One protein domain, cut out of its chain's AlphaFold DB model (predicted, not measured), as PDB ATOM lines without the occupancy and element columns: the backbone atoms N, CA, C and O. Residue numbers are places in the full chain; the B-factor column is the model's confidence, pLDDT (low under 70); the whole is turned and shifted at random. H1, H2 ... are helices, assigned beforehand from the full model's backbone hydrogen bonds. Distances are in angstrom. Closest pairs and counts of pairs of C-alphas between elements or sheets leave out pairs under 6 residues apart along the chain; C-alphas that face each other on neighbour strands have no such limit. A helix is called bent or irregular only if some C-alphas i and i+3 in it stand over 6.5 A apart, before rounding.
ATOM      1  N   SER A   2     277.055 433.428 376.340       60.38
ATOM      2  CA  SER A   2     277.598 433.435 377.700       60.38
ATOM      3  C   SER A   2     278.686 432.361 377.775       60.38
ATOM      4  O   SER A   2     278.453 431.208 377.423       60.38
ATOM      5  N   ASN A   3     279.903 432.752 378.154       66.62
ATOM      6  CA  ASN A   3     281.000 431.819 378.416       66.62
ATOM      7  C   ASN A   3     280.782 431.185 379.795       66.62
ATOM      8  O   ASN A   3     281.459 431.536 380.760       66.62
ATOM      9  N   GLU A   4     279.794 430.304 379.907       82.44
ATOM     10  CA  GLU A   4     279.566 429.537 381.129       82.44
ATOM     11  C   GLU A   4     280.558 428.373 381.181       82.44
ATOM     12  O   GLU A   4     280.595 427.522 380.295       82.44
ATOM     13  N   ILE A   5     281.417 428.383 382.202       87.19
ATOM     14  CA  ILE A   5     282.385 427.319 382.473       87.19
ATOM     15  C   ILE A   5     281.809 426.454 383.591       87.19
ATOM     16  O   ILE A   5     281.610 426.935 384.705       87.19
ATOM     17  N   GLU A   6     281.577 425.176 383.303       88.38
ATOM     18  CA  GLU A   6     281.239 424.179 384.317       88.38
ATOM     19  C   GLU A   6     282.526 423.607 384.928       88.38
ATOM     20  O   GLU A   6     283.391 423.072 384.228       88.38
ATOM     21  N   CYS A   7     282.677 423.739 386.246       89.12
ATOM     22  CA  CYS A   7     283.836 423.224 386.968       89.12
ATOM     23  C   CYS A   7     283.663 421.729 387.265       89.12
ATOM     24  O   CYS A   7     282.754 421.337 387.994       89.12
ATOM     25  N   LEU A   8     284.569 420.903 386.740       88.06
ATOM     26  CA  LEU A   8     284.611 419.468 387.022       88.06
ATOM     27  C   LEU A   8     285.399 419.163 388.303       88.06
ATOM     28  O   LEU A   8     286.322 419.886 388.670       88.06
ATOM     29  N   ASP A   9     285.052 418.046 388.943       87.00
ATOM     30  CA  ASP A   9     285.758 417.489 390.103       87.00
ATOM     31  C   ASP A   9     287.205 417.083 389.744       87.00
ATOM     32  O   ASP A   9     287.472 416.555 388.657       87.00
ATOM     33  N   ASP A  10     288.131 417.266 390.686       82.12
ATOM     34  CA  ASP A  10     289.556 416.939 390.566       82.12
ATOM     35  C   ASP A  10     289.825 415.486 390.151       82.12
ATOM     36  O   ASP A  10     290.853 415.192 389.532       82.12
ATOM     37  N   LYS A  11     288.901 414.552 390.415       85.50
ATOM     38  CA  LYS A  11     289.027 413.164 389.941       85.50
ATOM     39  C   LYS A  11     289.121 413.015 388.422       85.50
ATOM     40  O   LYS A  11     289.629 411.995 387.943       85.50
ATOM     41  N   TYR A  12     288.634 414.007 387.675       88.88
ATOM     42  CA  TYR A  12     288.712 414.071 386.216       88.88
ATOM     43  C   TYR A  12     289.972 414.789 385.713       88.88
ATOM     44  O   TYR A  12     290.189 414.867 384.506       88.88
ATOM     45  N   ASN A  13     290.826 415.290 386.607       88.69
ATOM     46  CA  ASN A  13     292.097 415.921 386.266       88.69
ATOM     47  C   ASN A  13     293.137 415.722 387.380       88.69
ATOM     48  O   ASN A  13     293.743 416.676 387.870       88.69
ATOM     49  N   CYS A  14     293.360 414.472 387.795       86.56
ATOM     50  CA  CYS A  14     294.301 414.176 388.867       86.56
ATOM     51  C   CYS A  14     295.739 414.401 388.376       86.56
ATOM     52  O   CYS A  14     296.324 413.570 387.671       86.56
ATOM     53  N   LEU A  15     296.303 415.556 388.731       83.94
ATOM     54  CA  LEU A  15     297.657 415.953 388.367       83.94
ATOM     55  C   LEU A  15     298.681 415.086 389.091       83.94
ATOM     56  O   LEU A  15     298.784 415.117 390.311       83.94
ATOM     57  N   VAL A  16     299.505 414.367 388.335       78.50
ATOM     58  CA  VAL A  16     300.571 413.539 388.903       78.50
ATOM     59  C   VAL A  16     301.755 414.428 389.293       78.50
ATOM     60  O   VAL A  16     302.710 414.603 388.534       78.50
ATOM     61  N   ASN A  17     301.711 414.983 390.504       68.62
ATOM     62  CA  ASN A  17     302.869 415.614 391.124       68.62
ATOM     63  C   ASN A  17     303.784 414.521 391.729       68.62
ATOM     64  O   ASN A  17     303.347 413.524 392.296       68.62
ATOM     65  N   SER A  18     305.101 414.637 391.549       60.25
ATOM     66  CA  SER A  18     306.022 413.495 391.715       60.25
ATOM     67  C   SER A  18     306.172 412.914 393.139       60.25
ATOM     68  O   SER A  18     306.954 411.981 393.309       60.25
ATOM     69  N   GLN A  19     305.482 413.434 394.162       53.47
ATOM     70  CA  GLN A  19     305.628 412.987 395.558       53.47
ATOM     71  C   GLN A  19     304.319 412.710 396.295       53.47
ATOM     72  O   GLN A  19     304.253 411.699 396.978       53.47
ATOM     73  N   GLU A  20     303.304 413.560 396.171       51.47
ATOM     74  CA  GLU A  20     302.071 413.449 396.968       51.47
ATOM     75  C   GLU A  20     301.107 412.413 396.399       51.47
ATOM     76  O   GLU A  20     300.500 411.623 397.118       51.47
ATOM     77  N   VAL A  21     301.014 412.370 395.075       55.69
ATOM     78  CA  VAL A  21     300.072 411.491 394.389       55.69
ATOM     79  C   VAL A  21     300.585 410.044 394.379       55.69
ATOM     80  O   VAL A  21     299.805 409.106 394.504       55.69
ATOM     81  N   ASN A  22     301.905 409.833 394.336       56.62
ATOM     82  CA  ASN A  22     302.514 408.499 394.241       56.62
ATOM     83  C   ASN A  22     302.247 407.560 395.422       56.62
ATOM     84  O   ASN A  22     302.228 406.349 395.210       56.62
ATOM     85  N   SER A  23     302.065 408.078 396.640       58.91
ATOM     86  CA  SER A  23     301.819 407.241 397.821       58.91
ATOM     87  C   SER A  23     300.378 406.732 397.910       58.91
ATOM     88  O   SER A  23     300.158 405.679 398.495       58.91
ATOM     89  N   ASN A  24     299.415 407.434 397.299       61.31
ATOM     90  CA  ASN A  24     297.982 407.170 397.486       61.31
ATOM     91  C   ASN A  24     297.228 406.791 396.196       61.31
ATOM     92  O   ASN A  24     296.074 406.362 396.269       61.31
ATOM     93  N   ILE A  25     297.864 406.899 395.020       67.69
ATOM     94  CA  ILE A  25     297.205 406.667 393.721       67.69
ATOM     95  C   ILE A  25     296.684 405.241 393.536       67.69
ATOM     96  O   ILE A  25     295.697 405.038 392.843       67.69
ATOM     97  N   LEU A  26     297.356 404.253 394.136       61.41
ATOM     98  CA  LEU A  26     296.976 402.845 393.998       61.41
ATOM     99  C   LEU A  26     295.755 402.477 394.853       61.41
ATOM    100  O   LEU A  26     295.155 401.439 394.604       61.41
ATOM    101  N   ASN A  27     295.389 403.320 395.824       60.62
ATOM    102  CA  ASN A  27     294.341 403.042 396.811       60.62
ATOM    103  C   ASN A  27     293.095 403.918 396.628       60.62
ATOM    104  O   ASN A  27     292.253 403.983 397.520       60.62
ATOM    105  N   THR A  28     292.985 404.643 395.512       60.91
ATOM    106  CA  THR A  28     291.892 405.594 395.309       60.91
ATOM    107  C   THR A  28     291.026 405.169 394.127       60.91
ATOM    108  O   THR A  28     291.259 405.600 393.000       60.91
ATOM    109  N   ASP A  29     289.950 404.427 394.406       64.69
ATOM    110  CA  ASP A  29     288.848 404.152 393.457       64.69
ATOM    111  C   ASP A  29     288.141 405.432 392.969       64.69
ATOM    112  O   ASP A  29     287.252 405.400 392.123       64.69
ATOM    113  N   LYS A  30     288.524 406.589 393.516       76.94
ATOM    114  CA  LYS A  30     287.961 407.891 393.169       76.94
ATOM    115  C   LYS A  30     288.587 408.509 391.924       76.94
ATOM    116  O   LYS A  30     288.000 409.457 391.434       76.94
ATOM    117  N   ILE A  31     289.740 408.044 391.427       84.44
ATOM    118  CA  ILE A  31     290.429 408.683 390.289       84.44
ATOM    119  C   ILE A  31     289.890 408.139 388.961       84.44
ATOM    120  O   ILE A  31     289.957 406.940 388.709       84.44
ATOM    121  N   VAL A  32     289.423 409.036 388.087       86.69
ATOM    122  CA  VAL A  32     288.939 408.695 386.738       86.69
ATOM    123  C   VAL A  32     289.996 408.997 385.679       86.69
ATOM    124  O   VAL A  32     290.190 408.210 384.754       86.69
ATOM    125  N   PHE A  33     290.706 410.122 385.811       88.12
ATOM    126  CA  PHE A  33     291.696 410.554 384.830       88.12
ATOM    127  C   PHE A  33     292.999 411.004 385.491       88.12
ATOM    128  O   PHE A  33     293.009 411.860 386.376       88.12
ATOM    129  N   LEU A  34     294.107 410.428 385.019       88.25
ATOM    130  CA  LEU A  34     295.462 410.751 385.456       88.25
ATOM    131  C   LEU A  34     296.146 411.675 384.458       88.25
ATOM    132  O   LEU A  34     296.400 411.299 383.313       88.25
ATOM    133  N   HIS A  35     296.532 412.855 384.928       89.00
ATOM    134  CA  HIS A  35     297.200 413.855 384.118       89.00
ATOM    135  C   HIS A  35     298.692 413.928 384.462       89.00
ATOM    136  O   HIS A  35     299.120 414.554 385.434       89.00
ATOM    137  N   PHE A  36     299.518 413.323 383.608       88.19
ATOM    138  CA  PHE A  36     300.978 413.452 383.649       88.19
ATOM    139  C   PHE A  36     301.433 414.793 383.050       88.19
ATOM    140  O   PHE A  36     301.992 414.846 381.948       88.19
ATOM    141  N   ALA A  37     301.154 415.892 383.750       86.00
ATOM    142  CA  ALA A  37     301.509 417.246 383.330       86.00
ATOM    143  C   ALA A  37     303.015 417.541 383.486       86.00
ATOM    144  O   ALA A  37     303.730 416.892 384.246       86.00
ATOM    145  N   GLY A  38     303.508 418.543 382.752       83.62
ATOM    146  CA  GLY A  38     304.887 419.028 382.882       83.62
ATOM    147  C   GLY A  38     305.947 418.155 382.203       83.62
ATOM    148  O   GLY A  38     305.666 417.420 381.256       83.62
ATOM    149  N   ASP A  39     307.185 418.280 382.672       77.62
ATOM    150  CA  ASP A  39     308.399 417.702 382.086       77.62
ATOM    151  C   ASP A  39     308.667 416.254 382.516       77.62
ATOM    152  O   ASP A  39     309.431 415.550 381.859       77.62
ATOM    153  N   LYS A  40     308.036 415.782 383.596       79.69
ATOM    154  CA  LYS A  40     308.184 414.409 384.090       79.69
ATOM    155  C   LYS A  40     307.103 413.516 383.502       79.69
ATOM    156  O   LYS A  40     305.932 413.614 383.855       79.69
ATOM    157  N   LYS A  41     307.503 412.638 382.591       86.12
ATOM    158  CA  LYS A  41     306.593 411.775 381.841       86.12
ATOM    159  C   LYS A  41     306.797 410.295 382.173       86.12
ATOM    160  O   LYS A  41     307.938 409.889 382.397       86.12
ATOM    161  N   PRO A  42     305.730 409.474 382.160       87.94
ATOM    162  CA  PRO A  42     305.785 408.061 382.554       87.94
ATOM    163  C   PRO A  42     306.633 407.194 381.617       87.94
ATOM    164  O   PRO A  42     307.102 406.136 382.023       87.94
ATOM    165  N   TRP A  43     306.894 407.671 380.400       87.56
ATOM    166  CA  TRP A  43     307.802 407.038 379.448       87.56
ATOM    167  C   TRP A  43     309.288 407.335 379.695       87.56
ATOM    168  O   TRP A  43     310.130 406.847 378.947       87.56
ATOM    169  N   PHE A  44     309.663 408.124 380.709       87.75
ATOM    170  CA  PHE A  44     311.073 408.230 381.095       87.75
ATOM    171  C   PHE A  44     311.476 407.088 382.030       87.75
ATOM    172  O   PHE A  44     310.719 406.781 382.949       87.75
ATOM    173  N   PRO A  45     312.689 406.514 381.905       84.31
ATOM    174  CA  PRO A  45     313.058 405.306 382.641       84.31
ATOM    175  C   PRO A  45     313.014 405.535 384.151       84.31
ATOM    176  O   PRO A  45     312.397 404.773 384.883       84.31
ATOM    177  N   TRP A  46     313.561 406.661 384.604       83.19
ATOM    178  CA  TRP A  46     313.577 407.046 386.012       83.19
ATOM    179  C   TRP A  46     312.192 407.377 386.575       83.19
ATOM    180  O   TRP A  46     311.972 407.226 387.767       83.19
ATOM    181  N   TYR A  47     311.241 407.808 385.745       84.00
ATOM    182  CA  TYR A  47     309.882 408.106 386.203       84.00
ATOM    183  C   TYR A  47     308.961 406.880 386.133       84.00
ATOM    184  O   TYR A  47     307.991 406.787 386.884       84.00
ATOM    185  N   SER A  48     309.281 405.923 385.259       83.50
ATOM    186  CA  SER A  48     308.533 404.680 385.046       83.50
ATOM    187  C   SER A  48     308.483 403.762 386.271       83.50
ATOM    188  O   SER A  48     307.573 402.951 386.410       83.50
ATOM    189  N   GLU A  49     309.424 403.937 387.196       80.12
ATOM    190  CA  GLU A  49     309.535 403.155 388.431       80.12
ATOM    191  C   GLU A  49     308.464 403.521 389.473       80.12
ATOM    192  O   GLU A  49     308.206 402.756 390.406       80.12
ATOM    193  N   LEU A  50     307.806 404.673 389.306       82.38
ATOM    194  CA  LEU A  50     306.779 405.165 390.217       82.38
ATOM    195  C   LEU A  50     305.452 404.397 390.076       82.38
ATOM    196  O   LEU A  50     305.072 404.028 388.961       82.38
ATOM    197  N   PRO A  51     304.684 404.220 391.172       83.12
ATOM    198  CA  PRO A  51     303.382 403.551 391.146       83.12
ATOM    199  C   PRO A  51     302.408 404.085 390.090       83.12
ATOM    200  O   PRO A  51     301.798 403.297 389.370       83.12
ATOM    201  N   CYS A  52     302.303 405.410 389.938       81.56
ATOM    202  CA  CYS A  52     301.427 406.025 388.937       81.56
ATOM    203  C   CYS A  52     301.823 405.651 387.501       81.56
ATOM    204  O   CYS A  52     300.968 405.352 386.669       81.56
ATOM    205  N   SER A  53     303.122 405.595 387.214       86.44
ATOM    206  CA  SER A  53     303.638 405.261 385.890       86.44
ATOM    207  C   SER A  53     303.375 403.801 385.529       86.44
ATOM    208  O   SER A  53     303.213 403.491 384.352       86.44
ATOM    209  N   LYS A  54     303.241 402.901 386.515       85.25
ATOM    210  CA  LYS A  54     302.837 401.508 386.261       85.25
ATOM    211  C   LYS A  54     301.439 401.412 385.648       85.25
ATOM    212  O   LYS A  54     301.220 400.546 384.803       85.25
ATOM    213  N   LEU A  55     300.520 402.313 386.009       86.62
ATOM    214  CA  LEU A  55     299.194 402.388 385.385       86.62
ATOM    215  C   LEU A  55     299.302 402.805 383.915       86.62
ATOM    216  O   LEU A  55     298.684 402.176 383.059       86.62
ATOM    217  N   TYR A  56     300.150 403.792 383.607       88.38
ATOM    218  CA  TYR A  56     300.435 404.190 382.226       88.38
ATOM    219  C   TYR A  56     301.036 403.037 381.412       88.38
ATOM    220  O   TYR A  56     300.575 402.750 380.308       88.38
ATOM    221  N   ILE A  57     302.030 402.330 381.960       87.31
ATOM    222  CA  ILE A  57     302.671 401.188 381.290       87.31
ATOM    223  C   ILE A  57     301.644 400.086 381.019       87.31
ATOM    224  O   ILE A  57     301.570 399.582 379.899       87.31
ATOM    225  N   LYS A  58     300.805 399.759 382.011       88.88
ATOM    226  CA  LYS A  58     299.719 398.787 381.857       88.88
ATOM    227  C   LYS A  58     298.760 399.214 380.747       88.88
ATOM    228  O   LYS A  58     298.503 398.417 379.856       88.88
ATOM    229  N   ALA A  59     298.273 400.455 380.761       89.38
ATOM    230  CA  ALA A  59     297.366 400.966 379.733       89.38
ATOM    231  C   ALA A  59     297.994 400.915 378.330       89.38
ATOM    232  O   ALA A  59     297.352 400.492 377.370       89.38
ATOM    233  N   THR A  60     299.276 401.268 378.214       89.75
ATOM    234  CA  THR A  60     299.975 401.274 376.924       89.75
ATOM    235  C   THR A  60     300.172 399.858 376.370       89.75
ATOM    236  O   THR A  60     300.069 399.667 375.159       89.75
ATOM    237  N   ALA A  61     300.343 398.852 377.235       89.94
ATOM    238  CA  ALA A  61     300.423 397.443 376.834       89.94
ATOM    239  C   ALA A  61     299.129 396.907 376.187       89.94
ATOM    240  O   ALA A  61     299.188 395.982 375.378       89.94
ATOM    241  N   TYR A  62     297.974 397.506 376.500       93.50
ATOM    242  CA  TYR A  62     296.687 397.204 375.859       93.50
ATOM    243  C   TYR A  62     296.352 398.145 374.692       93.50
ATOM    244  O   TYR A  62     295.326 397.974 374.036       93.50
ATOM    245  N   SER A  63     297.197 399.139 374.417       91.62
ATOM    246  CA  SER A  63     296.966 400.118 373.356       91.62
ATOM    247  C   SER A  63     297.432 399.610 371.982       91.62
ATOM    248  O   SER A  63     298.227 398.667 371.894       91.62
ATOM    249  N   PRO A  64     297.037 400.279 370.883       94.62
ATOM    250  CA  PRO A  64     297.598 400.018 369.555       94.62
ATOM    251  C   PRO A  64     299.126 400.177 369.484       94.62
ATOM    252  O   PRO A  64     299.774 399.563 368.639       94.62
ATOM    253  N   TRP A  65     299.727 400.948 370.395       87.69
ATOM    254  CA  TRP A  65     301.174 401.174 370.453       87.69
ATOM    255  C   TRP A  65     301.932 400.104 371.238       87.69
ATOM    256  O   TRP A  65     303.091 400.319 371.590       87.69
ATOM    257  N   LYS A  66     301.326 398.937 371.488       89.06
ATOM    258  CA  LYS A  66     301.926 397.883 372.319       89.06
ATOM    259  C   LYS A  66     303.282 397.329 371.833       89.06
ATOM    260  O   LYS A  66     304.006 396.661 372.565       89.06
ATOM    261  N   ASN A  67     303.627 397.567 370.573       88.81
ATOM    262  CA  ASN A  67     304.899 397.126 369.997       88.81
ATOM    263  C   ASN A  67     305.944 398.253 369.945       88.81
ATOM    264  O   ASN A  67     307.078 398.023 369.538       88.81
ATOM    265  N   SER A  68     305.574 399.476 370.336       84.88
ATOM    266  CA  SER A  68     306.498 400.605 370.406       84.88
ATOM    267  C   SER A  68     307.285 400.558 371.719       84.88
ATOM    268  O   SER A  68     306.700 400.256 372.761       84.88
ATOM    269  N   PRO A  69     308.585 400.904 371.732       78.06
ATOM    270  CA  PRO A  69     309.320 401.067 372.980       78.06
ATOM    271  C   PRO A  69     308.670 402.164 373.835       78.06
ATOM    272  O   PRO A  69     308.715 403.347 373.501       78.06
ATOM    273  N   TYR A  70     308.042 401.757 374.939       71.56
ATOM    274  CA  TYR A  70     307.292 402.662 375.818       71.56
ATOM    275  C   TYR A  70     308.184 403.518 376.700       71.56
ATOM    276  O   TYR A  70     307.773 404.585 377.143       71.56
ATOM    277  N   ILE A  71     309.381 403.016 377.004       75.38
ATOM    278  CA  ILE A  71     310.364 403.699 377.829       75.38
ATOM    279  C   ILE A  71     311.428 404.264 376.904       75.38
ATOM    280  O   ILE A  71     312.199 403.526 376.289       75.38
ATOM    281  N   LEU A  72     311.452 405.587 376.793       79.00
ATOM    282  CA  LEU A  72     312.437 406.298 375.999       79.00
ATOM    283  C   LEU A  72     313.734 406.400 376.784       79.00
ATOM    284  O   LEU A  72     313.740 406.763 377.957       79.00
ATOM    285  N   GLU A  73     314.861 406.145 376.132       76.56
ATOM    286  CA  GLU A  73     316.147 406.428 376.753       76.56
ATOM    287  C   GLU A  73     316.290 407.922 377.071       76.56
ATOM    288  O   GLU A  73     315.869 408.795 376.309       76.56
TER     289      GLU A  73
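AT A GLANCE: This is residues 2 to 73 of the 110 residues of the protein "Glyco_transf_8C domain-containing protein" of Photorhabdus luminescens (UniProt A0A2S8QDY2). Little of this domain is regular structure: a small, loop-rich body holds three helices, with H1 set steeply to H3 near its first residues, while residues 2 to 8 stick out as a free arm. In the body, residues 14 to 15 pair briefly with 34 to 35, parallel. The 72 printed residues have named helices H1, H2, H3 in chain order and no named strand; the class is all helix, with 23 residues in named elements. The whole is loose, radius of gyration of the C-alphas 14.1 A, spanning 46 by 28 by 24 A.

HOW THE PARTS SIT: H3, residues 51 to 61, touches H1, residues 20 to 27, at a steep tilt of 60 degrees, the same way; their closest C-alphas, Asn 22 and Pro 51, are 5.9 A apart. H2, residues 45 to 48, and H3 only just touch, only at the corner, with 3 pairs of C-alphas within 8 A, closest Ser 48 and Lys 54 at 6.6 A. H1 and H2 are apart. O i to N i+4 pairs are within hydrogen-bond range in 5 of 7 in H3 and 1 of 4 in H1, which has 2 of 5 O i to N i+3 pairs within range; H2 is too short for an i+4 pair.

IN THESE COORDINATES: H3 is 15.8 A long, ending at C-alpha 61 (300.423, 397.443, 376.834). H1, 13.0 A, begins at C-alpha 20 (302.071, 413.449, 396.968) and is irregular: C-alphas 23 and 26 are 7.6 A apart. H2 is 5.2 A.

THE WHOLE: The C-alphas farthest apart, Ser 2 and Glu 73, are 47.1 A apart. The printed part has no cut; the H1 to H2 link is long. Residues 2 to 3 and 17 to 29 have pLDDT under 70.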